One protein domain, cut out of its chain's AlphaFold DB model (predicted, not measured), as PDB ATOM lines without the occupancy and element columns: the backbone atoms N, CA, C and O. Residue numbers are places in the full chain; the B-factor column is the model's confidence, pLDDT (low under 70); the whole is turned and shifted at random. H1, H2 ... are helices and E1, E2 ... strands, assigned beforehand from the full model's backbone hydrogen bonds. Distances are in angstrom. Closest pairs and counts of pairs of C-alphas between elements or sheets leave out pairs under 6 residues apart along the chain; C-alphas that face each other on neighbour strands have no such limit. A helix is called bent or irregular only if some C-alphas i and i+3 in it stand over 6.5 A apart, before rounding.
ATOM      1  N   TYR A   4     213.145 137.649 192.407       97.25
ATOM      2  CA  TYR A   4     212.027 138.460 192.888       97.25
ATOM      3  C   TYR A   4     211.017 138.769 191.784       97.25
ATOM      4  O   TYR A   4     209.815 138.723 192.044       97.25
ATOM      5  N   GLU A   5     211.467 139.031 190.556       96.69
ATOM      6  CA  GLU A   5     210.570 139.201 189.404       96.69
ATOM      7  C   GLU A   5     209.745 137.934 189.150       96.69
ATOM      8  O   GLU A   5     208.520 138.005 189.007       96.69
ATOM      9  N   LEU A   6     210.399 136.766 189.163       97.06
ATOM     10  CA  LEU A   6     209.730 135.477 189.012       97.06
ATOM     11  C   LEU A   6     208.710 135.245 190.132       97.06
ATOM     12  O   LEU A   6     207.564 134.905 189.856       97.06
ATOM     13  N   LEU A   7     209.104 135.440 191.390       97.62
ATOM     14  CA  LEU A   7     208.241 135.182 192.541       97.62
ATOM     15  C   LEU A   7     207.039 136.121 192.582       97.62
ATOM     16  O   LEU A   7     205.932 135.649 192.817       97.62
ATOM     17  N   LYS A   8     207.216 137.411 192.279       97.44
ATOM     18  CA  LYS A   8     206.092 138.351 192.144       97.44
ATOM     19  C   LYS A   8     205.115 137.890 191.071       97.44
ATOM     20  O   LYS A   8     203.906 137.889 191.299       97.44
ATOM     21  N   LYS A   9     205.630 137.438 189.923       97.44
ATOM     22  CA  LYS A   9     204.795 136.922 188.835       97.44
ATOM     23  C   LYS A   9     204.027 135.666 189.248       97.44
ATOM     24  O   LYS A   9     202.825 135.576 189.017       97.44
ATOM     25  N   VAL A  10     204.697 134.713 189.890       97.69
ATOM     26  CA  VAL A  10     204.074 133.481 190.395       97.69
ATOM     27  C   VAL A  10     203.006 133.799 191.437       97.69
ATOM     28  O   VAL A  10     201.899 133.269 191.348       97.69
ATOM     29  N   SER A  11     203.299 134.694 192.381       98.25
ATOM     30  CA  SER A  11     202.339 135.110 193.399       98.25
ATOM     31  C   SER A  11     201.105 135.771 192.795       98.25
ATOM     32  O   SER A  11     199.987 135.446 193.190       98.25
ATOM     33  N   PHE A  12     201.285 136.631 191.789       98.00
ATOM     34  CA  PHE A  12     200.179 137.245 191.058       98.00
ATOM     35  C   PHE A  12     199.294 136.208 190.357       98.00
ATOM     36  O   PHE A  12     198.070 136.254 190.490       98.00
ATOM     37  N   ILE A  13     199.903 135.237 189.671       98.00
ATOM     38  CA  ILE A  13     199.170 134.174 188.970       98.00
ATOM     39  C   ILE A  13     198.362 133.313 189.953       98.00
ATOM     40  O   ILE A  13     197.210 132.980 189.669       98.00
ATOM     41  N   LEU A  14     198.946 132.955 191.102       97.81
ATOM     42  CA  LEU A  14     198.311 132.065 192.078       97.81
ATOM     43  C   LEU A  14     197.254 132.767 192.939       97.81
ATOM     44  O   LEU A  14     196.169 132.223 193.129       97.81
ATOM     45  N   ALA A  15     197.576 133.941 193.481       96.62
ATOM     46  CA  ALA A  15     196.825 134.562 194.573       96.62
ATOM     47  C   ALA A  15     196.087 135.849 194.177       96.62
ATOM     48  O   ALA A  15     195.237 136.319 194.932       96.62
ATOM     49  N   LYS A  16     196.375 136.408 192.993       92.25
ATOM     50  CA  LYS A  16     195.771 137.637 192.451       92.25
ATOM     51  C   LYS A  16     195.772 138.800 193.449       92.25
ATOM     52  O   LYS A  16     196.760 139.513 193.540       92.25
ATOM     53  N   SER A  17     194.672 139.000 194.179       92.62
ATOM     54  CA  SER A  17     194.530 140.075 195.164       92.62
ATOM     55  C   SER A  17     195.446 139.915 196.374       92.62
ATOM     56  O   SER A  17     195.766 140.922 196.985       92.62
ATOM     57  N   ASN A  18     195.881 138.689 196.687       94.88
ATOM     58  CA  ASN A  18     196.761 138.402 197.826       94.88
ATOM     59  C   ASN A  18     198.222 138.154 197.391       94.88
ATOM     60  O   ASN A  18     198.963 137.388 198.013       94.88
ATOM     61  N   ALA A  19     198.611 138.684 196.226       96.94
ATOM     62  CA  ALA A  19     199.913 138.409 195.627       96.94
ATOM     63  C   ALA A  19     201.074 138.942 196.472       96.94
ATOM     64  O   ALA A  19     202.107 138.275 196.572       96.94
ATOM     65  N   ASP A  20     200.897 140.109 197.090       96.94
ATOM     66  CA  ASP A  20     201.926 140.728 197.920       96.94
ATOM     67  C   ASP A  20     202.156 139.896 199.188       96.94
ATOM     68  O   ASP A  20     203.297 139.563 199.505       96.94
ATOM     69  N   GLU A  21     201.095 139.429 199.851       96.81
ATOM     70  CA  GLU A  21     201.194 138.568 201.032       96.81
ATOM     71  C   GLU A  21     201.861 137.226 200.708       96.81
ATOM     72  O   GLU A  21     202.675 136.731 201.492       96.81
ATOM     73  N   LEU A  22     201.551 136.631 199.551       97.94
ATOM     74  CA  LEU A  22     202.198 135.395 199.117       97.94
ATOM     75  C   LEU A  22     203.678 135.622 198.776       97.94
ATOM     76  O   LEU A  22     204.516 134.781 199.105       97.94
ATOM     77  N   PHE A  23     204.015 136.739 198.129       98.00
ATOM     78  CA  PHE A  23     205.404 137.102 197.845       98.00
ATOM     79  C   PHE A  23     206.210 137.284 199.136       98.00
ATOM     80  O   PHE A  23     207.258 136.650 199.285       98.00
ATOM     81  N   GLU A  24     205.689 138.062 200.088       96.56
ATOM     82  CA  GLU A  24     206.305 138.278 201.402       96.56
ATOM     83  C   GLU A  24     206.494 136.955 202.149       96.56
ATOM     84  O   GLU A  24     207.589 136.651 202.634       96.56
ATOM     85  N   TYR A  25     205.466 136.099 202.150       96.69
ATOM     86  CA  TYR A  25     205.578 134.752 202.692       96.69
ATOM     87  C   TYR A  25     206.749 133.989 202.067       96.69
ATOM     88  O   TYR A  25     207.578 133.437 202.794       96.69
ATOM     89  N   ILE A  26     206.848 133.949 200.736       97.44
ATOM     90  CA  ILE A  26     207.894 133.194 200.037       97.44
ATOM     91  C   ILE A  26     209.289 133.680 200.444       97.44
ATOM     92  O   ILE A  26     210.128 132.857 200.831       97.44
ATOM     93  N   ILE A  27     209.549 134.988 200.381       96.81
ATOM     94  CA  ILE A  27     210.893 135.524 200.638       96.81
ATOM     95  C   ILE A  27     211.325 135.366 202.098       96.81
ATOM     96  O   ILE A  27     212.522 135.241 202.353       96.81
ATOM     97  N   HIS A  28     210.375 135.303 203.035       95.12
ATOM     98  CA  HIS A  28     210.639 135.166 204.468       95.12
ATOM     99  C   HIS A  28     210.576 133.731 205.002       95.12
ATOM    100  O   HIS A  28     210.914 133.484 206.161       95.12
ATOM    101  N   SER A  29     210.111 132.764 204.210       94.44
ATOM    102  CA  SER A  29     209.824 131.417 204.720       94.44
ATOM    103  C   SER A  29     210.363 130.279 203.864       94.44
ATOM    104  O   SER A  29     210.174 129.114 204.224       94.44
ATOM    105  N   MET A  30     211.052 130.564 202.757       95.81
ATOM    106  CA  MET A  30     211.580 129.530 201.868       95.81
ATOM    107  C   MET A  30     213.109 129.494 201.830       95.81
ATOM    108  O   MET A  30     213.801 130.443 202.184       95.81
ATOM    109  N   ASP A  31     213.637 128.337 201.438       94.81
ATOM    110  CA  ASP A  31     215.061 128.040 201.335       94.81
ATOM    111  C   ASP A  31     215.457 127.695 199.904       94.81
ATOM    112  O   ASP A  31     214.776 126.889 199.264       94.81
ATOM    113  N   TYR A  32     216.579 128.232 199.419       94.50
ATOM    114  CA  TYR A  32     217.115 127.863 198.108       94.50
ATOM    115  C   TYR A  32     217.902 126.551 198.175       94.50
ATOM    116  O   TYR A  32     218.858 126.420 198.934       94.50
ATOM    117  N   ASN A  33     217.510 125.586 197.344       93.25
ATOM    118  CA  ASN A  33     218.053 124.226 197.335       93.25
ATOM    119  C   ASN A  33     218.725 123.865 195.994       93.25
ATOM    120  O   ASN A  33     218.651 122.723 195.549       93.25
ATOM    121  N   GLY A  34     219.360 124.831 195.318       87.75
ATOM    122  CA  GLY A  34     220.131 124.553 194.095       87.75
ATOM    123  C   GLY A  34     219.279 124.250 192.855       87.75
ATOM    124  O   GLY A  34     219.699 123.481 191.998       87.75
ATOM    125  N   GLY A  35     218.073 124.817 192.769       91.75
ATOM    126  CA  GLY A  35     217.169 124.635 191.621       91.75
ATOM    127  C   GLY A  35     215.688 124.810 191.953       91.75
ATOM    128  O   GLY A  35     214.870 125.030 191.066       91.75
ATOM    129  N   PHE A  36     215.335 124.764 193.235       96.19
ATOM    130  CA  PHE A  36     213.988 125.038 193.720       96.19
ATOM    131  C   PHE A  36     214.045 125.732 195.085       96.19
ATOM    132  O   PHE A  36     215.044 125.641 195.809       96.19
ATOM    133  N   LEU A  37     212.961 126.417 195.436       97.50
ATOM    134  CA  LEU A  37     212.691 126.897 196.784       97.50
ATOM    135  C   LEU A  37     211.858 125.874 197.546       97.50
ATOM    136  O   LEU A  37     210.986 125.235 196.957       97.50
ATOM    137  N   ARG A  38     212.051 125.757 198.860       96.94
ATOM    138  CA  ARG A  38     211.182 124.952 199.735       96.94
ATOM    139  C   ARG A  38     210.837 125.691 201.017       96.94
ATOM    140  O   ARG A  38     211.726 126.252 201.645       96.94
ATOM    141  N   SER A  39     209.570 125.636 201.421       95.62
ATOM    142  CA  SER A  39     209.114 126.180 202.699       95.62
ATOM    143  C   SER A  39     209.856 125.536 203.864       95.62
ATOM    144  O   SER A  39     209.974 124.309 203.957       95.62
ATOM    145  N   ARG A  40     210.324 126.385 204.766       92.19
ATOM    146  CA  ARG A  40     210.985 126.029 206.015       92.19
ATOM    147  C   ARG A  40     209.949 125.648 207.070       92.19
ATOM    148  O   ARG A  40     208.745 125.547 206.818       92.19
ATOM    149  N   TYR A  41     210.429 125.374 208.276       89.12
ATOM    150  CA  TYR A  41     209.546 125.113 209.406       89.12
ATOM    151  C   TYR A  41     208.912 126.399 209.962       89.12
ATOM    152  O   TYR A  41     207.726 126.379 210.283       89.12
ATOM    153  N   CYS A  42     209.654 127.512 209.997       89.00
ATOM    154  CA  CYS A  42     209.226 128.796 210.557       89.00
ATOM    155  C   CYS A  42     209.614 130.002 209.683       89.00
ATOM    156  O   CYS A  42     210.410 129.874 208.748       89.00
ATOM    157  N   TYR A  43     209.029 131.158 210.009       88.25
ATOM    158  CA  TYR A  43     209.406 132.480 209.507       88.25
ATOM    159  C   TYR A  43     210.863 132.833 209.842       88.25
ATOM    160  O   TYR A  43     211.347 132.496 210.924       88.25
ATOM    161  N   TRP A  44     211.521 133.575 208.950       84.88
ATOM    162  CA  TRP A  44     212.844 134.164 209.146       84.88
ATOM    163  C   TRP A  44     212.858 135.667 208.857       84.88
ATOM    164  O   TRP A  44     212.332 136.131 207.849       84.88
ATOM    165  N   GLU A  45     213.574 136.417 209.699       84.38
ATOM    166  CA  GLU A  45     213.823 137.850 209.483       84.38
ATOM    167  C   GLU A  45     214.705 138.103 208.253       84.38
ATOM    168  O   GLU A  45     214.533 139.091 207.540       84.38
ATOM    169  N   LYS A  46     215.651 137.198 207.972       87.50
ATOM    170  CA  LYS A  46     216.515 137.297 206.795       87.50
ATOM    171  C   LYS A  46     215.781 136.791 205.554       87.50
ATOM    172  O   LYS A  46     215.582 135.584 205.412       87.50
ATOM    173  N   ILE A  47     215.483 137.712 204.641       92.00
ATOM    174  CA  ILE A  47     214.874 137.412 203.342       92.00
ATOM    175  C   ILE A  47     215.816 136.644 202.410       92.00
ATOM    176  O   ILE A  47     217.045 136.762 202.490       92.00
ATOM    177  N   LEU A  48     215.225 135.878 201.493       93.31
ATOM    178  CA  LEU A  48     215.925 135.285 200.356       93.31
ATOM    179  C   LEU A  48     216.664 136.363 199.558       93.31
ATOM    180  O   LEU A  48     216.081 137.386 199.213       93.31
ATOM    181  N   SER A  49     217.932 136.120 199.230       94.00
ATOM    182  CA  SER A  49     218.682 137.000 198.333       94.00
ATOM    183  C   SER A  49     218.057 137.003 196.942       94.00
ATOM    184  O   SER A  49     217.700 135.941 196.431       94.00
ATOM    185  N   ASP A  50     217.993 138.174 196.314       96.44
ATOM    186  CA  ASP A  50     217.643 138.265 194.901       96.44
ATOM    187  C   ASP A  50     218.856 137.911 194.025       96.44
ATOM    188  O   ASP A  50     219.992 138.299 194.318       96.44
ATOM    189  N   PHE A  51     218.626 137.132 192.974       94.88
ATOM    190  CA  PHE A  51     219.653 136.683 192.033       94.88
ATOM    191  C   PHE A  51     219.035 136.391 190.668       94.88
ATOM    192  O   PHE A  51     217.830 136.176 190.558       94.88
ATOM    193  N   GLU A  52     219.855 136.350 189.620       93.06
ATOM    194  CA  GLU A  52     219.383 136.000 188.278       93.06
ATOM    195  C   GLU A  52     218.904 134.546 188.213       93.06
ATOM    196  O   GLU A  52     219.663 133.604 188.458       93.06
ATOM    197  N   CYS A  53     217.646 134.368 187.825       83.94
ATOM    198  CA  CYS A  53     217.086 133.098 187.392       83.94
ATOM    199  C   CYS A  53     216.790 133.164 185.880       83.94
ATOM    200  O   CYS A  53     216.607 134.241 185.310       83.94
ATOM    201  N   GLY A  54     216.864 132.017 185.194       77.44
ATOM    202  CA  GLY A  54     216.946 131.942 183.725       77.44
ATOM    203  C   GLY A  54     215.982 132.874 182.970       77.44
ATOM    204  O   GLY A  54     214.861 133.114 183.403       77.44
ATOM    205  N   SER A  55     216.414 133.413 181.828       72.75
ATOM    206  CA  SER A  55     215.705 134.484 181.108       72.75
ATOM    207  C   SER A  55     214.384 134.075 180.447       72.75
ATOM    208  O   SER A  55     213.555 134.945 180.203       72.75
ATOM    209  N   ASP A  56     214.162 132.783 180.192       85.38
ATOM    210  CA  ASP A  56     213.120 132.305 179.265       85.38
ATOM    211  C   ASP A  56     212.215 131.221 179.868       85.38
ATOM    212  O   ASP A  56     211.821 130.261 179.199       85.38
ATOM    213  N   LEU A  57     211.900 131.352 181.158       93.81
ATOM    214  CA  LEU A  57     210.977 130.445 181.837       93.81
ATOM    215  C   LEU A  57     209.559 130.629 181.285       93.81
ATOM    216  O   LEU A  57     209.006 131.728 181.321       93.81
ATOM    217  N   LYS A  58     208.952 129.544 180.798       95.50
ATOM    218  CA  LYS A  58     207.579 129.555 180.271       95.50
ATOM    219  C   LYS A  58     206.626 128.849 181.214       95.50
ATOM    220  O   LYS A  58     205.526 129.328 181.453       95.50
ATOM    221  N   THR A  59     207.054 127.712 181.752       97.12
ATOM    222  CA  THR A  59     206.284 126.930 182.717       97.12
ATOM    223  C   THR A  59     207.150 126.633 183.923       97.12
ATOM    224  O   THR A  59     208.284 126.191 183.759       97.12
ATOM    225  N   ILE A  60     206.597 126.780 185.123       97.38
ATOM    226  CA  ILE A  60     207.218 126.256 186.340       97.38
ATOM    227  C   ILE A  60     206.256 125.337 187.089       97.38
ATOM    228  O   ILE A  60     205.046 125.312 186.838       97.38
ATOM    229  N   LEU A  61     206.810 124.584 188.031       98.38
ATOM    230  CA  LEU A  61     206.057 123.736 188.940       98.38
ATOM    231  C   LEU A  61     206.063 124.359 190.333       98.38
ATOM    232  O   LEU A  61     207.110 124.733 190.862       98.38
ATOM    233  N   VAL A  62     204.884 124.401 190.937       98.50
ATOM    234  CA  VAL A  62     204.697 124.629 192.364       98.50
ATOM    235  C   VAL A  62     204.110 123.351 192.948       98.50
ATOM    236  O   VAL A  62     203.177 122.792 192.382       98.50
ATOM    237  N   THR A  63     204.639 122.841 194.054       98.12
ATOM    238  CA  THR A  63     204.052 121.672 194.731       98.12
ATOM    239  C   THR A  63     203.732 121.995 196.175       98.12
ATOM    240  O   THR A  63     204.503 122.668 196.857       98.12
ATOM    241  N   LEU A  64     202.586 121.519 196.655       97.88
ATOM    242  CA  LEU A  64     202.147 121.715 198.032       97.88
ATOM    243  C   LEU A  64     202.117 120.390 198.787       97.88
ATOM    244  O   LEU A  64     201.878 119.326 198.210       97.88
ATOM    245  N   ARG A  65     202.318 120.458 200.103       96.00
ATOM    246  CA  ARG A  65     202.113 119.312 201.001       96.00
ATOM    247  C   ARG A  65     200.634 118.986 201.204       96.00
ATOM    248  O   ARG A  65     200.286 117.822 201.362       96.00
ATOM    249  N   SER A  66     199.780 120.004 201.195       94.44
ATOM    250  CA  SER A  66     198.324 119.918 201.327       94.44
ATOM    251  C   SER A  66     197.663 120.915 200.371       94.44
ATOM    252  O   SER A  66     198.316 121.890 199.994       94.44
ATOM    253  N   PRO A  67     196.390 120.718 199.981       94.19
ATOM    254  CA  PRO A  67     195.659 121.705 199.191       94.19
ATOM    255  C   PRO A  67     195.634 123.066 199.891       94.19
ATOM    256  O   PRO A  67     195.557 123.126 201.119       94.19
ATOM    257  N   PHE A  68     195.669 124.142 199.109       95.19
ATOM    258  CA  PHE A  68     195.586 125.512 199.604       95.19
ATOM    259  C   PHE A  68     194.852 126.389 198.585       95.19
ATOM    260  O   PHE A  68     195.094 126.266 197.384       95.19
ATOM    261  N   ASP A  69     193.958 127.255 199.058       93.62
ATOM    262  CA  ASP A  69     193.228 128.211 198.222       93.62
ATOM    263  C   ASP A  69     193.911 129.582 198.280       93.62
ATOM    264  O   ASP A  69     193.659 130.381 199.177       93.62
ATOM    265  N   PHE A  70     194.789 129.848 197.314       93.69
ATOM    266  CA  PHE A  70     195.536 131.105 197.235       93.69
ATOM    267  C   PHE A  70     194.655 132.339 196.997       93.69
ATOM    268  O   PHE A  70     195.040 133.442 197.381       93.69
ATOM    269  N   CYS A  71     193.478 132.169 196.389       88.25
ATOM    270  CA  CYS A  71     192.581 133.281 196.082       88.25
ATOM    271  C   CYS A  71     191.863 133.792 197.334       88.25
ATOM    272  O   CYS A  71     191.606 134.988 197.444       88.25
ATOM    273  N   ASN A  72     191.534 132.894 198.265       90.50
ATOM    274  CA  ASN A  72     190.699 133.221 199.424       90.50
ATOM    275  C   ASN A  72     191.412 133.074 200.775       90.50
ATOM    276  O   ASN A  72     190.832 133.437 201.796       90.50
ATOM    277  N   SER A  73     192.638 132.545 200.810       92.25
ATOM    278  CA  SER A  73     193.394 132.350 202.048       92.25
ATOM    279  C   SER A  73     194.759 133.031 202.013       92.25
ATOM    280  O   SER A  73     195.562 132.834 201.100       92.25
ATOM    281  N   THR A  74     195.037 133.773 203.083       92.69
ATOM    282  CA  THR A  74     196.348 134.345 203.424       92.69
ATOM    283  C   THR A  74     196.931 133.719 204.691       92.69
ATOM    284  O   THR A  74     197.942 134.185 205.217       92.69
ATOM    285  N   GLN A  75     196.321 132.639 205.196       93.12
ATOM    286  CA  GLN A  75     196.769 131.947 206.404       93.12
ATOM    287  C   GLN A  75     197.995 131.073 206.097       93.12
ATOM    288  O   GLN A  75     197.926 129.846 206.013       93.12
ATOM    289  N   TYR A  76     199.139 131.716 205.870       94.38
ATOM    290  CA  TYR A  76     200.394 131.035 205.544       94.38
ATOM    291  C   TYR A  76     201.165 130.561 206.776       94.38
ATOM    292  O   TYR A  76     202.032 129.687 206.669       94.38
ATOM    293  N   TYR A  77     200.827 131.102 207.942       93.94
ATOM    294  CA  TYR A  77     201.452 130.809 209.222       93.94
ATOM    295  C   TYR A  77     200.419 130.299 210.230       93.94
ATOM    296  O   TYR A  77     199.225 130.549 210.083       93.94
ATOM    297  N   GLU A  78     200.885 129.566 211.237       90.56
ATOM    298  CA  GLU A  78     200.047 129.182 212.374       90.56
ATOM    299  C   GLU A  78     199.660 130.414 213.205       90.56
ATOM    300  O   GLU A  78     200.433 131.362 213.339       90.56
ATOM    301  N   GLU A  79     198.462 130.389 213.785       84.69
ATOM    302  CA  GLU A  79     198.011 131.393 214.750       84.69
ATOM    303  C   GLU A  79     198.421 130.975 216.164       84.69
ATOM    304  O   GLU A  79     198.244 129.820 216.554       84.69
ATOM    305  N   GLY A  80     198.959 131.907 216.949       80.25
ATOM    306  CA  GLY A  80     199.378 131.630 218.319       80.25
ATOM    307  C   GLY A  80     200.418 132.609 218.847       80.25
ATOM    308  O   GLY A  80     200.932 133.455 218.116       80.25
ATOM    309  N   ASP A  81     200.719 132.475 220.138       74.88
ATOM    310  CA  ASP A  81     201.756 133.252 220.815       74.88
ATOM    311  C   ASP A  81     203.092 132.498 220.717       74.88
ATOM    312  O   ASP A  81     203.373 131.568 221.481       74.88
ATOM    313  N   PHE A  82     203.885 132.829 219.695       77.12
ATOM    314  CA  PHE A  82     205.176 132.193 219.435       77.12
ATOM    315  C   PHE A  82     206.304 133.049 220.001       77.12
ATOM    316  O   PHE A  82     206.508 134.185 219.584       77.12
ATOM    317  N   THR A  83     207.100 132.477 220.901       69.31
ATOM    318  CA  THR A  83     208.187 133.197 221.583       69.31
ATOM    319  C   THR A  83     209.378 133.540 220.689       69.31
ATOM    320  O   THR A  83     210.097 134.484 220.999       69.31
ATOM    321  N   ASN A  84     209.603 132.791 219.600       71.50
ATOM    322  CA  ASN A  84     210.796 132.933 218.753       71.50
ATOM    323  C   ASN A  84     210.484 133.201 217.274       71.50
ATOM    324  O   ASN A  84     211.153 134.010 216.642       71.50
ATOM    325  N   SER A  85     209.518 132.488 216.689       77.88
ATOM    326  CA  SER A  85     209.158 132.629 215.272       77.88
ATOM    327  C   SER A  85     207.878 131.858 214.971       77.88
ATOM    328  O   SER A  85     207.757 130.704 215.388       77.88
ATOM    329  N   THR A  86     206.979 132.444 214.187       87.19
ATOM    330  CA  THR A  86     205.736 131.799 213.749       87.19
ATOM    331  C   THR A  86     206.023 130.619 212.814       87.19
ATOM    332  O   THR A  86     206.845 130.722 211.893       87.19
ATOM    333  N   PHE A  87     205.360 129.481 213.029       90.94
ATOM    334  CA  PHE A  87     205.502 128.305 212.164       90.94
ATOM    335  C   PHE A  87     204.766 128.490 210.842       90.94
ATOM    336  O   PHE A  87     203.702 129.105 210.798       90.94
ATOM    337  N   THR A  88     205.318 127.955 209.749       92.12
ATOM    338  CA  THR A  88     204.626 128.009 208.454       92.12
ATOM    339  C   THR A  88     203.579 126.902 208.382       92.12
ATOM    340  O   THR A  88     203.905 125.719 208.541       92.12
ATOM    341  N   LEU A  89     202.337 127.288 208.106       94.19
ATOM    342  CA  LEU A  89     201.221 126.381 207.865       94.19
ATOM    343  C   LEU A  89     201.240 125.900 206.411       94.19
ATOM    344  O   LEU A  89     201.178 124.698 206.138       94.19
ATOM    345  N   LEU A  90     201.413 126.833 205.471       96.50
ATOM    346  CA  LEU A  90     201.631 126.500 204.071       96.50
ATOM    347  C   LEU A  90     202.988 125.793 203.934       96.50
ATOM    348  O   LEU A  90     204.014 126.246 204.443       96.50
ATOM    349  N   LYS A  91     203.009 124.651 203.247       97.00
ATOM    350  CA  LYS A  91     204.242 123.942 202.886       97.00
ATOM    351  C   LYS A  91     204.279 123.796 201.374       97.00
ATOM    352  O   LYS A  91     203.499 123.028 200.812       97.00
ATOM    353  N   MET A  92     205.201 124.519 200.745       97.94
ATOM    354  CA  MET A  92     205.317 124.650 199.296       97.94
ATOM    355  C   MET A  92     206.746 124.375 198.791       97.94
ATOM    356  O   MET A  92     207.722 124.540 199.527       97.94
ATOM    357  N   GLN A  93     206.872 123.967 197.528       98.25
ATOM    358  CA  GLN A  93     208.099 124.045 196.734       98.25
ATOM    359  C   GLN A  93     207.835 124.841 195.455       98.25
ATOM    360  O   GLN A  93     206.747 124.733 194.894       98.25
ATOM    361  N   ILE A  94     208.825 125.604 194.987       98.19
ATOM    362  CA  ILE A  94     208.770 126.353 193.720       98.19
ATOM    363  C   ILE A  94     210.009 125.997 192.903       98.19
ATOM    364  O   ILE A  94     211.126 126.263 193.341       98.19
ATOM    365  N   PHE A  95     209.827 125.408 191.728       97.38
ATOM    366  CA  PHE A  95     210.925 125.054 190.830       97.38
ATOM    367  C   PHE A  95     211.347 126.267 189.997       97.38
ATOM    368  O   PHE A  95     210.508 126.939 189.406       97.38
ATOM    369  N   LEU A  96     212.650 126.558 189.964       95.88
ATOM    370  CA  LEU A  96     213.210 127.795 189.398       95.88
ATOM    371  C   LEU A  96     213.812 127.585 187.998       95.88
ATOM    372  O   LEU A  96     214.791 128.231 187.625       95.88
ATOM    373  N   TYR A  97     213.262 126.645 187.236       94.69
ATOM    374  CA  TYR A  97     213.688 126.313 185.878       94.69
ATOM    375  C   TYR A  97     212.495 125.864 185.031       94.69
ATOM    376  O   TYR A  97     211.431 125.541 185.559       94.69
ATOM    377  N   ASP A  98     212.670 125.874 183.707       95.62
ATOM    378  CA  ASP A  98     211.566 125.635 182.783       95.62
ATOM    379  C   ASP A  98     211.131 124.164 182.783       95.62
ATOM    380  O   ASP A  98     211.927 123.244 182.578       95.62
ATOM    381  N   LEU A  99     209.831 123.963 182.975       96.00
ATOM    382  CA  LEU A  99     209.152 122.670 183.007       96.00
ATOM    383  C   LEU A  99     208.070 122.579 181.925       96.00
ATOM    384  O   LEU A  99     207.049 121.910 182.088       96.00
ATOM    385  N   SER A 100     208.296 123.240 180.786       94.81
ATOM    386  CA  SER A 100     207.416 123.127 179.617       94.81
ATOM    387  C   SER A 100     207.496 121.742 178.975       94.81
ATOM    388  O   SER A 100     206.544 121.281 178.342       94.81
ATOM    389  N   ASN A 101     208.629 121.055 179.146       95.94
ATOM    390  CA  ASN A 101     208.776 119.664 178.749       95.94
ATOM    391  C   ASN A 101     207.974 118.755 179.696       95.94
ATOM    392  O   ASN A 101     208.241 118.689 180.896       95.94
ATOM    393  N   LYS A 102     207.023 118.004 179.130       93.00
ATOM    394  CA  LYS A 102     206.135 117.111 179.884       93.00
ATOM    395  C   LYS A 102     206.877 116.013 180.652       93.00
ATOM    396  O   LYS A 102     206.469 115.679 181.757       93.00
ATOM    397  N   GLU A 103     207.935 115.443 180.085       93.44
ATOM    398  CA  GLU A 103     208.692 114.375 180.741       93.44
ATOM    399  C   GLU A 103     209.432 114.902 181.974       93.44
ATOM    400  O   GLU A 103     209.339 114.294 183.039       93.44
ATOM    401  N   HIS A 104     210.087 116.060 181.861       94.38
ATOM    402  CA  HIS A 104     210.737 116.708 183.007       94.38
ATOM    403  C   HIS A 104     209.713 117.104 184.076       94.38
ATOM    404  O   HIS A 104     209.910 116.809 185.251       94.38
ATOM    405  N   LEU A 105     208.574 117.679 183.674       95.50
ATOM    406  CA  LEU A 105     207.487 118.008 184.600       95.50
ATOM    407  C   LEU A 105     207.020 116.774 185.384       95.50
ATOM    408  O   LEU A 105     206.900 116.822 186.606       95.50
ATOM    409  N   GLU A 106     206.782 115.648 184.708       93.69
ATOM    410  CA  GLU A 106     206.373 114.406 185.370       93.69
ATOM    411  C   GLU A 106     207.446 113.866 186.329       93.69
ATOM    412  O   GLU A 106     207.099 113.337 187.389       93.69
ATOM    413  N   GLN A 107     208.732 113.990 185.987       94.00
ATOM    414  CA  GLN A 107     209.836 113.583 186.860       94.00
ATOM    415  C   GLN A 107     209.869 114.414 188.149       94.00
ATOM    416  O   GLN A 107     209.922 113.836 189.238       94.00
ATOM    417  N   GLU A 108     209.734 115.735 188.045       95.62
ATOM    418  CA  GLU A 108     209.759 116.630 189.207       95.62
ATOM    419  C   GLU A 108     208.529 116.496 190.096       95.62
ATOM    420  O   GLU A 108     208.637 116.530 191.325       95.62
ATOM    421  N   ILE A 109     207.357 116.249 189.505       95.81
ATOM    422  CA  ILE A 109     206.165 115.905 190.284       95.81
ATOM    423  C   ILE A 109     206.428 114.618 191.075       95.81
ATOM    424  O   ILE A 109     206.193 114.581 192.283       95.81
ATOM    425  N   MET A 110     206.952 113.570 190.433       93.56
ATOM    426  CA  MET A 110     207.241 112.300 191.109       93.56
ATOM    427  C   MET A 110     208.267 112.459 192.235       93.56
ATOM    428  O   MET A 110     208.099 111.853 193.297       93.56
ATOM    429  N   TRP A 111     209.305 113.270 192.024       94.00
ATOM    430  CA  TRP A 111     210.305 113.573 193.041       94.00
ATOM    431  C   TRP A 111     209.700 114.344 194.223       94.00
ATOM    432  O   TRP A 111     209.854 113.922 195.370       94.00
ATOM    433  N   SER A 112     208.926 115.399 193.945       95.00
ATOM    434  CA  SER A 112     208.241 116.221 194.958       95.00
ATOM    435  C   SER A 112     207.303 115.386 195.827       95.00
ATOM    436  O   SER A 112     207.304 115.485 197.057       95.00
ATOM    437  N   CYS A 113     206.548 114.486 195.197       91.75
ATOM    438  CA  CYS A 113     205.654 113.571 195.900       91.75
ATOM    439  C   CYS A 113     206.435 112.589 196.785       91.75
ATOM    440  O   CYS A 113     205.970 112.234 197.868       91.75
ATOM    441  N   GLY A 114     207.638 112.178 196.364       90.62
ATOM    442  CA  GLY A 114     208.532 111.305 197.135       90.62
ATOM    443  C   GLY A 114     208.952 111.906 198.476       90.62
ATOM    444  O   GLY A 114     209.250 111.169 199.413       90.62
ATOM    445  N   VAL A 115     208.913 113.235 198.583       91.62
ATOM    446  CA  VAL A 115     209.219 114.002 199.798       91.62
ATOM    447  C   VAL A 115     207.975 114.640 200.435       91.62
ATOM    448  O   VAL A 115     208.098 115.511 201.294       91.62
ATOM    449  N   GLY A 116     206.776 114.195 200.045       93.31
ATOM    450  CA  GLY A 116     205.506 114.561 200.679       93.31
ATOM    451  C   GLY A 116     204.802 115.801 200.116       93.31
ATOM    452  O   GLY A 116     203.809 116.228 200.701       93.31
ATOM    453  N   PHE A 117     205.267 116.377 199.006       96.00
ATOM    454  CA  PHE A 117     204.613 117.506 198.334       96.00
ATOM    455  C   PHE A 117     203.746 116.994 197.181       96.00
ATOM    456  O   PHE A 117     204.121 117.046 196.011       96.00
ATOM    457  N   SER A 118     202.603 116.414 197.549       95.69
ATOM    458  CA  SER A 118     201.773 115.588 196.665       95.69
ATOM    459  C   SER A 118     200.765 116.356 195.807       95.69
ATOM    460  O   SER A 118     200.038 115.723 195.040       95.69
ATOM    461  N   TYR A 119     200.696 117.684 195.933       97.12
ATOM    462  CA  TYR A 119     199.708 118.533 195.259       97.12
ATOM    463  C   TYR A 119     200.396 119.472 194.258       97.12
ATOM    464  O   TYR A 119     200.757 120.594 194.617       97.12
ATOM    465  N   PRO A 120     200.647 118.999 193.026       97.44
ATOM    466  CA  PRO A 120     201.295 119.785 191.987       97.44
ATOM    467  C   PRO A 120     200.364 120.823 191.352       97.44
ATOM    468  O   PRO A 120     199.201 120.556 191.052       97.44
ATOM    469  N   ILE A 121     200.922 121.997 191.089       98.25
ATOM    470  CA  ILE A 121     200.307 123.126 190.403       98.25
ATOM    471  C   ILE A 121     201.263 123.535 189.290       98.25
ATOM    472  O   ILE A 121     202.407 123.928 189.535       98.25
ATOM    473  N   LYS A 122     200.803 123.422 188.050       98.06
ATOM    474  CA  LYS A 122     201.553 123.874 186.883       98.06
ATOM    475  C   LYS A 122     201.244 125.348 186.658       98.06
ATOM    476  O   LYS A 122     200.080 125.697 186.487       98.06
ATOM    477  N   VAL A 123     202.269 126.190 186.640       98.31
ATOM    478  CA  VAL A 123     202.135 127.639 186.442       98.31
ATOM    479  C   VAL A 123     202.655 127.994 185.054       98.31
ATOM    480  O   VAL A 123     203.819 127.739 184.747       98.31
ATOM    481  N   ASP A 124     201.792 128.569 184.222       97.75
ATOM    482  CA  ASP A 124     202.119 129.100 182.900       97.75
ATOM    483  C   ASP A 124     202.426 130.598 183.021       97.75
ATOM    484  O   ASP A 124     201.544 131.426 183.263       97.75
ATOM    485  N   LEU A 125     203.703 130.939 182.859       96.94
ATOM    486  CA  LEU A 125     204.220 132.299 182.967       96.94
ATOM    487  C   LEU A 125     203.944 133.139 181.714       96.94
ATOM    488  O   LEU A 125     204.070 134.359 181.785       96.94
ATOM    489  N   ILE A 126     203.605 132.528 180.575       95.62
ATOM    490  CA  ILE A 126     203.289 133.251 179.334       95.62
ATOM    491  C   ILE A 126     201.825 133.681 179.354       95.62
ATOM    492  O   ILE A 126     201.524 134.847 179.121       95.62
ATOM    493  N   ASN A 127     200.931 132.735 179.635       97.19
ATOM    494  CA  ASN A 127     199.487 132.963 179.634       97.19
ATOM    495  C   ASN A 127     198.957 133.462 180.987       97.19
ATOM    496  O   ASN A 127     197.756 133.673 181.123       97.19
ATOM    497  N   GLU A 128     199.838 133.601 181.982       96.69
ATOM    498  CA  GLU A 128     199.527 134.076 183.337       96.69
ATOM    499  C   GLU A 128     198.378 133.290 183.981       96.69
ATOM    500  O   GLU A 128     197.406 133.832 184.507       96.69
ATOM    501  N   SER A 129     198.495 131.966 183.910       97.31
ATOM    502  CA  SER A 129     197.477 131.031 184.382       97.31
ATOM    503  C   SER A 129     198.109 129.854 185.109       97.31
ATOM    504  O   SER A 129     199.319 129.633 185.047       97.31
ATOM    505  N   PHE A 130     197.291 129.086 185.821       97.62
ATOM    506  CA  PHE A 130     197.746 127.866 186.466       97.62
ATOM    507  C   PHE A 130     196.723 126.743 186.329       97.62
ATOM    508  O   PHE A 130     195.523 126.971 186.171       97.62
ATOM    509  N   GLU A 131     197.220 125.518 186.426       96.44
ATOM    510  CA  GLU A 131     196.439 124.290 186.422       96.44
ATOM    511  C   GLU A 131     196.768 123.495 187.688       96.44
ATOM    512  O   GLU A 131     197.929 123.155 187.941       96.44
ATOM    513  N   ILE A 132     195.745 123.182 188.487       94.88
ATOM    514  CA  ILE A 132     195.882 122.240 189.600       94.88
ATOM    515  C   ILE A 132     195.862 120.835 189.009       94.88
ATOM    516  O   ILE A 132     194.848 120.383 188.475       94.88
ATOM    517  N   LEU A 133     196.988 120.143 189.115       94.31
ATOM    518  CA  LEU A 133     197.133 118.789 188.607       94.31
ATOM    519  C   LEU A 133     196.638 117.771 189.654       94.31
ATOM    520  O   LEU A 133     196.627 118.061 190.855       94.31
ATOM    521  N   PRO A 134     196.234 116.554 189.238       89.88
ATOM    522  CA  PRO A 134     195.801 115.523 190.173       89.88
ATOM    523  C   PRO A 134     196.876 115.216 191.218       89.88
ATOM    524  O   PRO A 134     198.047 115.028 190.878       89.88
ATOM    525  N   ALA A 135     196.459 115.095 192.481       85.00
ATOM    526  CA  ALA A 135     197.361 114.689 193.548       85.00
ATOM    527  C   ALA A 135     197.997 113.332 193.213       85.00
ATOM    528  O   ALA A 135     197.303 112.371 192.860       85.00
ATOM    529  N   MET A 136     199.319 113.239 193.321       79.31
ATOM    530  CA  MET A 136     200.030 112.004 193.011       79.31
ATOM    531  C   MET A 136     200.394 111.269 194.295       79.31
ATOM    532  O   MET A 136     201.131 111.761 195.143       79.31
ATOM    533  N   ASN A 137     199.887 110.044 194.421       67.06
ATOM    534  CA  ASN A 137     200.221 109.154 195.524       67.06
ATOM    535  C   ASN A 137     201.248 108.121 195.033       67.06
ATOM    536  O   ASN A 137     200.948 107.338 194.124       67.06
ATOM    537  N   LEU A 138     202.467 108.111 195.594       58.34
ATOM    538  CA  LEU A 138     203.530 107.190 195.145       58.34
ATOM    539  C   LEU A 138     203.123 105.718 195.262       58.34
ATOM    540  O   LEU A 138     203.514 104.900 194.423       58.34
ATOM    541  N   SER A 139     202.307 105.393 196.265       56.69
ATOM    542  CA  SER A 139     201.783 104.048 196.509       56.69
ATOM    543  C   SER A 139     201.038 103.483 195.292       56.69
ATOM    544  O   SER A 139     201.273 102.341 194.899       56.69
ATOM    545  N   ALA A 140     200.233 104.295 194.601       51.88
ATOM    546  CA  ALA A 140     199.419 103.841 193.471       51.88
ATOM    547  C   ALA A 140     200.234 103.568 192.186       51.88
ATOM    548  O   ALA A 140     199.895 102.671 191.403       51.88
ATOM    549  N   LYS A 141     201.332 104.308 191.954       49.72
ATOM    550  CA  LYS A 141     202.148 104.188 190.724       49.72
ATOM    551  C   LYS A 141     203.228 103.100 190.818       49.72
ATOM    552  O   LYS A 141     203.535 102.450 189.814       49.72
ATOM    553  N   ILE A 142     203.781 102.857 192.012       51.78
ATOM    554  CA  ILE A 142     204.717 101.741 192.247       51.78
ATOM    555  C   ILE A 142     204.003 100.401 192.030       51.78
ATOM    556  O   ILE A 142     204.539  99.522 191.351       51.78
ATOM    557  N   GLU A 143     202.766 100.256 192.512       49.19
ATOM    558  CA  GLU A 143     201.973  99.046 192.281       49.19
ATOM    559  C   GLU A 143     201.677  98.792 190.801       49.19
ATOM    560  O   GLU A 143     201.783  97.654 190.339       49.19
ATOM    561  N   THR A 144     201.340  99.827 190.030       52.84
ATOM    562  CA  THR A 144     201.047  99.688 188.594       52.84
ATOM    563  C   THR A 144     202.304  99.390 187.775       52.84
ATOM    564  O   THR A 144     202.261  98.501 186.921       52.84
ATOM    565  N   LYS A 145     203.451 100.022 188.071       51.97
ATOM    566  CA  LYS A 145     204.738  99.678 187.430       51.97
ATOM    567  C   LYS A 145     205.194  98.257 187.778       51.97
ATOM    568  O   LYS A 145     205.648  97.529 186.890       51.97
ATOM    569  N   ASN A 146     205.024  97.821 189.027       51.28
ATOM    570  CA  ASN A 146     205.372  96.461 189.451       51.28
ATOM    571  C   ASN A 146     204.428  95.402 188.860       51.28
ATOM    572  O   ASN A 146     204.896  94.343 188.435       51.28
ATOM    573  N   LYS A 147     203.123  95.690 188.748       54.41
ATOM    574  CA  LYS A 147     202.150  94.827 188.053       54.41
ATOM    575  C   LYS A 147     202.464  94.717 186.556       54.41
ATOM    576  O   LYS A 147     202.466  93.606 186.030       54.41
ATOM    577  N   ALA A 148     202.808  95.820 185.888       57.47
ATOM    578  CA  ALA A 148     203.184  95.820 184.472       57.47
ATOM    579  C   ALA A 148     204.478  95.025 184.204       57.47
ATOM    580  O   ALA A 148     204.511  94.197 183.293       57.47
ATOM    581  N   LYS A 149     205.518  95.188 185.041       55.69
ATOM    582  CA  LYS A 149     206.759  94.391 184.956       55.69
ATOM    583  C   LYS A 149     206.525  92.899 185.209       55.69
ATOM    584  O   LYS A 149     207.071  92.076 184.478       55.69
ATOM    585  N   ARG A 150     205.702  92.533 186.203       55.09
ATOM    586  CA  ARG A 150     205.324  91.126 186.462       55.09
ATOM    587  C   ARG A 150     204.567  90.511 185.288       55.09
ATOM    588  O   ARG A 150     204.841  89.372 184.925       55.09
ATOM    589  N   LYS A 151     203.652  91.263 184.670       57.84
ATOM    590  CA  LYS A 151     202.875  90.786 183.521       57.84
ATOM    591  C   LYS A 151     203.765  90.548 182.295       57.84
ATOM    592  O   LYS A 151     203.589  89.537 181.633       57.84
ATOM    593  N   LYS A 152     204.759  91.412 182.052       57.81
ATOM    594  CA  LYS A 152     205.722  91.262 180.946       57.81
ATOM    595  C   LYS A 152     206.636  90.038 181.122       57.81
ATOM    596  O   LYS A 152     206.718  89.214 180.219       57.81
ATOM    597  N   ARG A 153     207.189  89.834 182.328       54.69
ATOM    598  CA  ARG A 153     207.998  88.641 182.663       54.69
ATOM    599  C   ARG A 153     207.225  87.322 182.540       54.69
ATOM    600  O   ARG A 153     207.787  86.318 182.126       54.69
ATOM    601  N   ASN A 154     205.936  87.313 182.881       55.72
ATOM    602  CA  ASN A 154     205.101  86.111 182.764       55.72
ATOM    603  C   ASN A 154     204.703  85.767 181.318       55.72
ATOM    604  O   ASN A 154     204.283  84.640 181.072       55.72
ATOM    605  N   VAL A 155     204.788  86.723 180.388       59.19
ATOM    606  CA  VAL A 155     204.557  86.489 178.953       59.19
ATOM    607  C   VAL A 155     205.842  85.998 178.281       59.19
ATOM    608  O   VAL A 155     205.780  85.070 177.486       59.19
ATOM    609  N   GLU A 156     206.998  86.551 178.655       54.56
ATOM    610  CA  GLU A 156     208.312  86.134 178.132       54.56
ATOM    611  C   GLU A 156     208.711  84.711 178.567       54.56
ATOM    612  O   GLU A 156     209.339  84.003 177.796       54.56
ATOM    613  N   ASN A 157     208.284  84.249 179.748       55.28
ATOM    614  CA  ASN A 157     208.552  82.884 180.235       55.28
ATOM    615  C   ASN A 157     207.544  81.816 179.746       55.28
ATOM    616  O   ASN A 157     207.557  80.693 180.250       55.28
ATOM    617  N   LYS A 158     206.613  82.166 178.848       50.47
ATOM    618  CA  LYS A 158     205.580  81.257 178.304       50.47
ATOM    619  C   LYS A 158     205.754  80.944 176.807       50.47
ATOM    620  O   LYS A 158     204.861  80.324 176.230       50.47
TER     621      LYS A 158
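This is residues 4 to 158 of the 159 residues of an uncharacterized protein of Sharpea porci (UniProt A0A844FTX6). A twisted sheet of six strands is the middle of a compact body, with the two arms of the bent helix H1 across one face and H2 along the other. H3 makes a long arm away from this body, with residues 142 to 158 sticking out free. The printed part has 155 residues, with three named helices and six named strands in the order H1 E1 E2 E3 E4 H2 E5 E6 H3; the sheet, E1 E2 E4 E3 E5 E6, is antiparallel throughout. The class is mixed, helices and strands; the whole is elongated, 66 by 39 by 29 A, and only just loose, close to compact, with a radius of gyration of the C-alphas of 18.1 A.

The strands are E1, residues 30 to 32, E2, 36 to 39, E3, 59 to 64, 16.7 A long, E4, 92 to 95, E5, 119 to 124, 16.4 A, and E6, 129 to 132. H1, residues 4 to 29, begins with C-alpha 4 at (212.027, 138.460, 192.888); by its hydrogen bonds it was assigned as one helix, but it is bent, with C-alphas 14 and 17 9.4 A apart. Its arms are H1a, residues 4 to 14, 15.2 A, and H1b, residues 17 to 29, 20.0 A and irregular, with C-alphas 17 and 20 7.9 A apart. H2, residues 102 to 114, is 18.4 A long, and H3, residues 138 to 156, 27.5 A, ends with C-alpha 156 at (208.312, 86.134, 178.132).

In the sheet, pairs within hydrogen-bond range include N 31 and O 38 for E1 and E2, 2.8 A, N 37 and O 94 for E2 and E4, 2.8 A, N 93 and O 63 for E4 and E3, 2.8 A, N 121 and O 62 for E3 and E5, 2.7 A, and N 124 and O 129 for E5 and E6, 2.8 A. There are three layers, helices on both faces of the sheet: H1a and H1b on one, H2 on the other. H1a and H1b touch at Ser 11 and Ala 19, C-alphas 4.7 A apart. H2 runs along the strands, 9.6 A high. E4, H2 and E5 form a split strand-helix-strand unit, two strands running the same way with E3 between; its crossover is right-handed. H2 and H3 only just touch, with 3 pairs of C-alphas within 8 A, the closest Cys 113 and Leu 138, 6.8 A. Every O i to N i+4 pair is within hydrogen-bond range in H1a and H2, 8 of 9 in H1b and 14 of 15 in H3.

The C-alphas of Thr 83 and Lys 158, the two farthest apart, are 67.7 A apart. The printed part has no cut; the links E2 to E3 and E3 to E4 are long. The pLDDT is under 70 at residue 83 and residues 137 to 158.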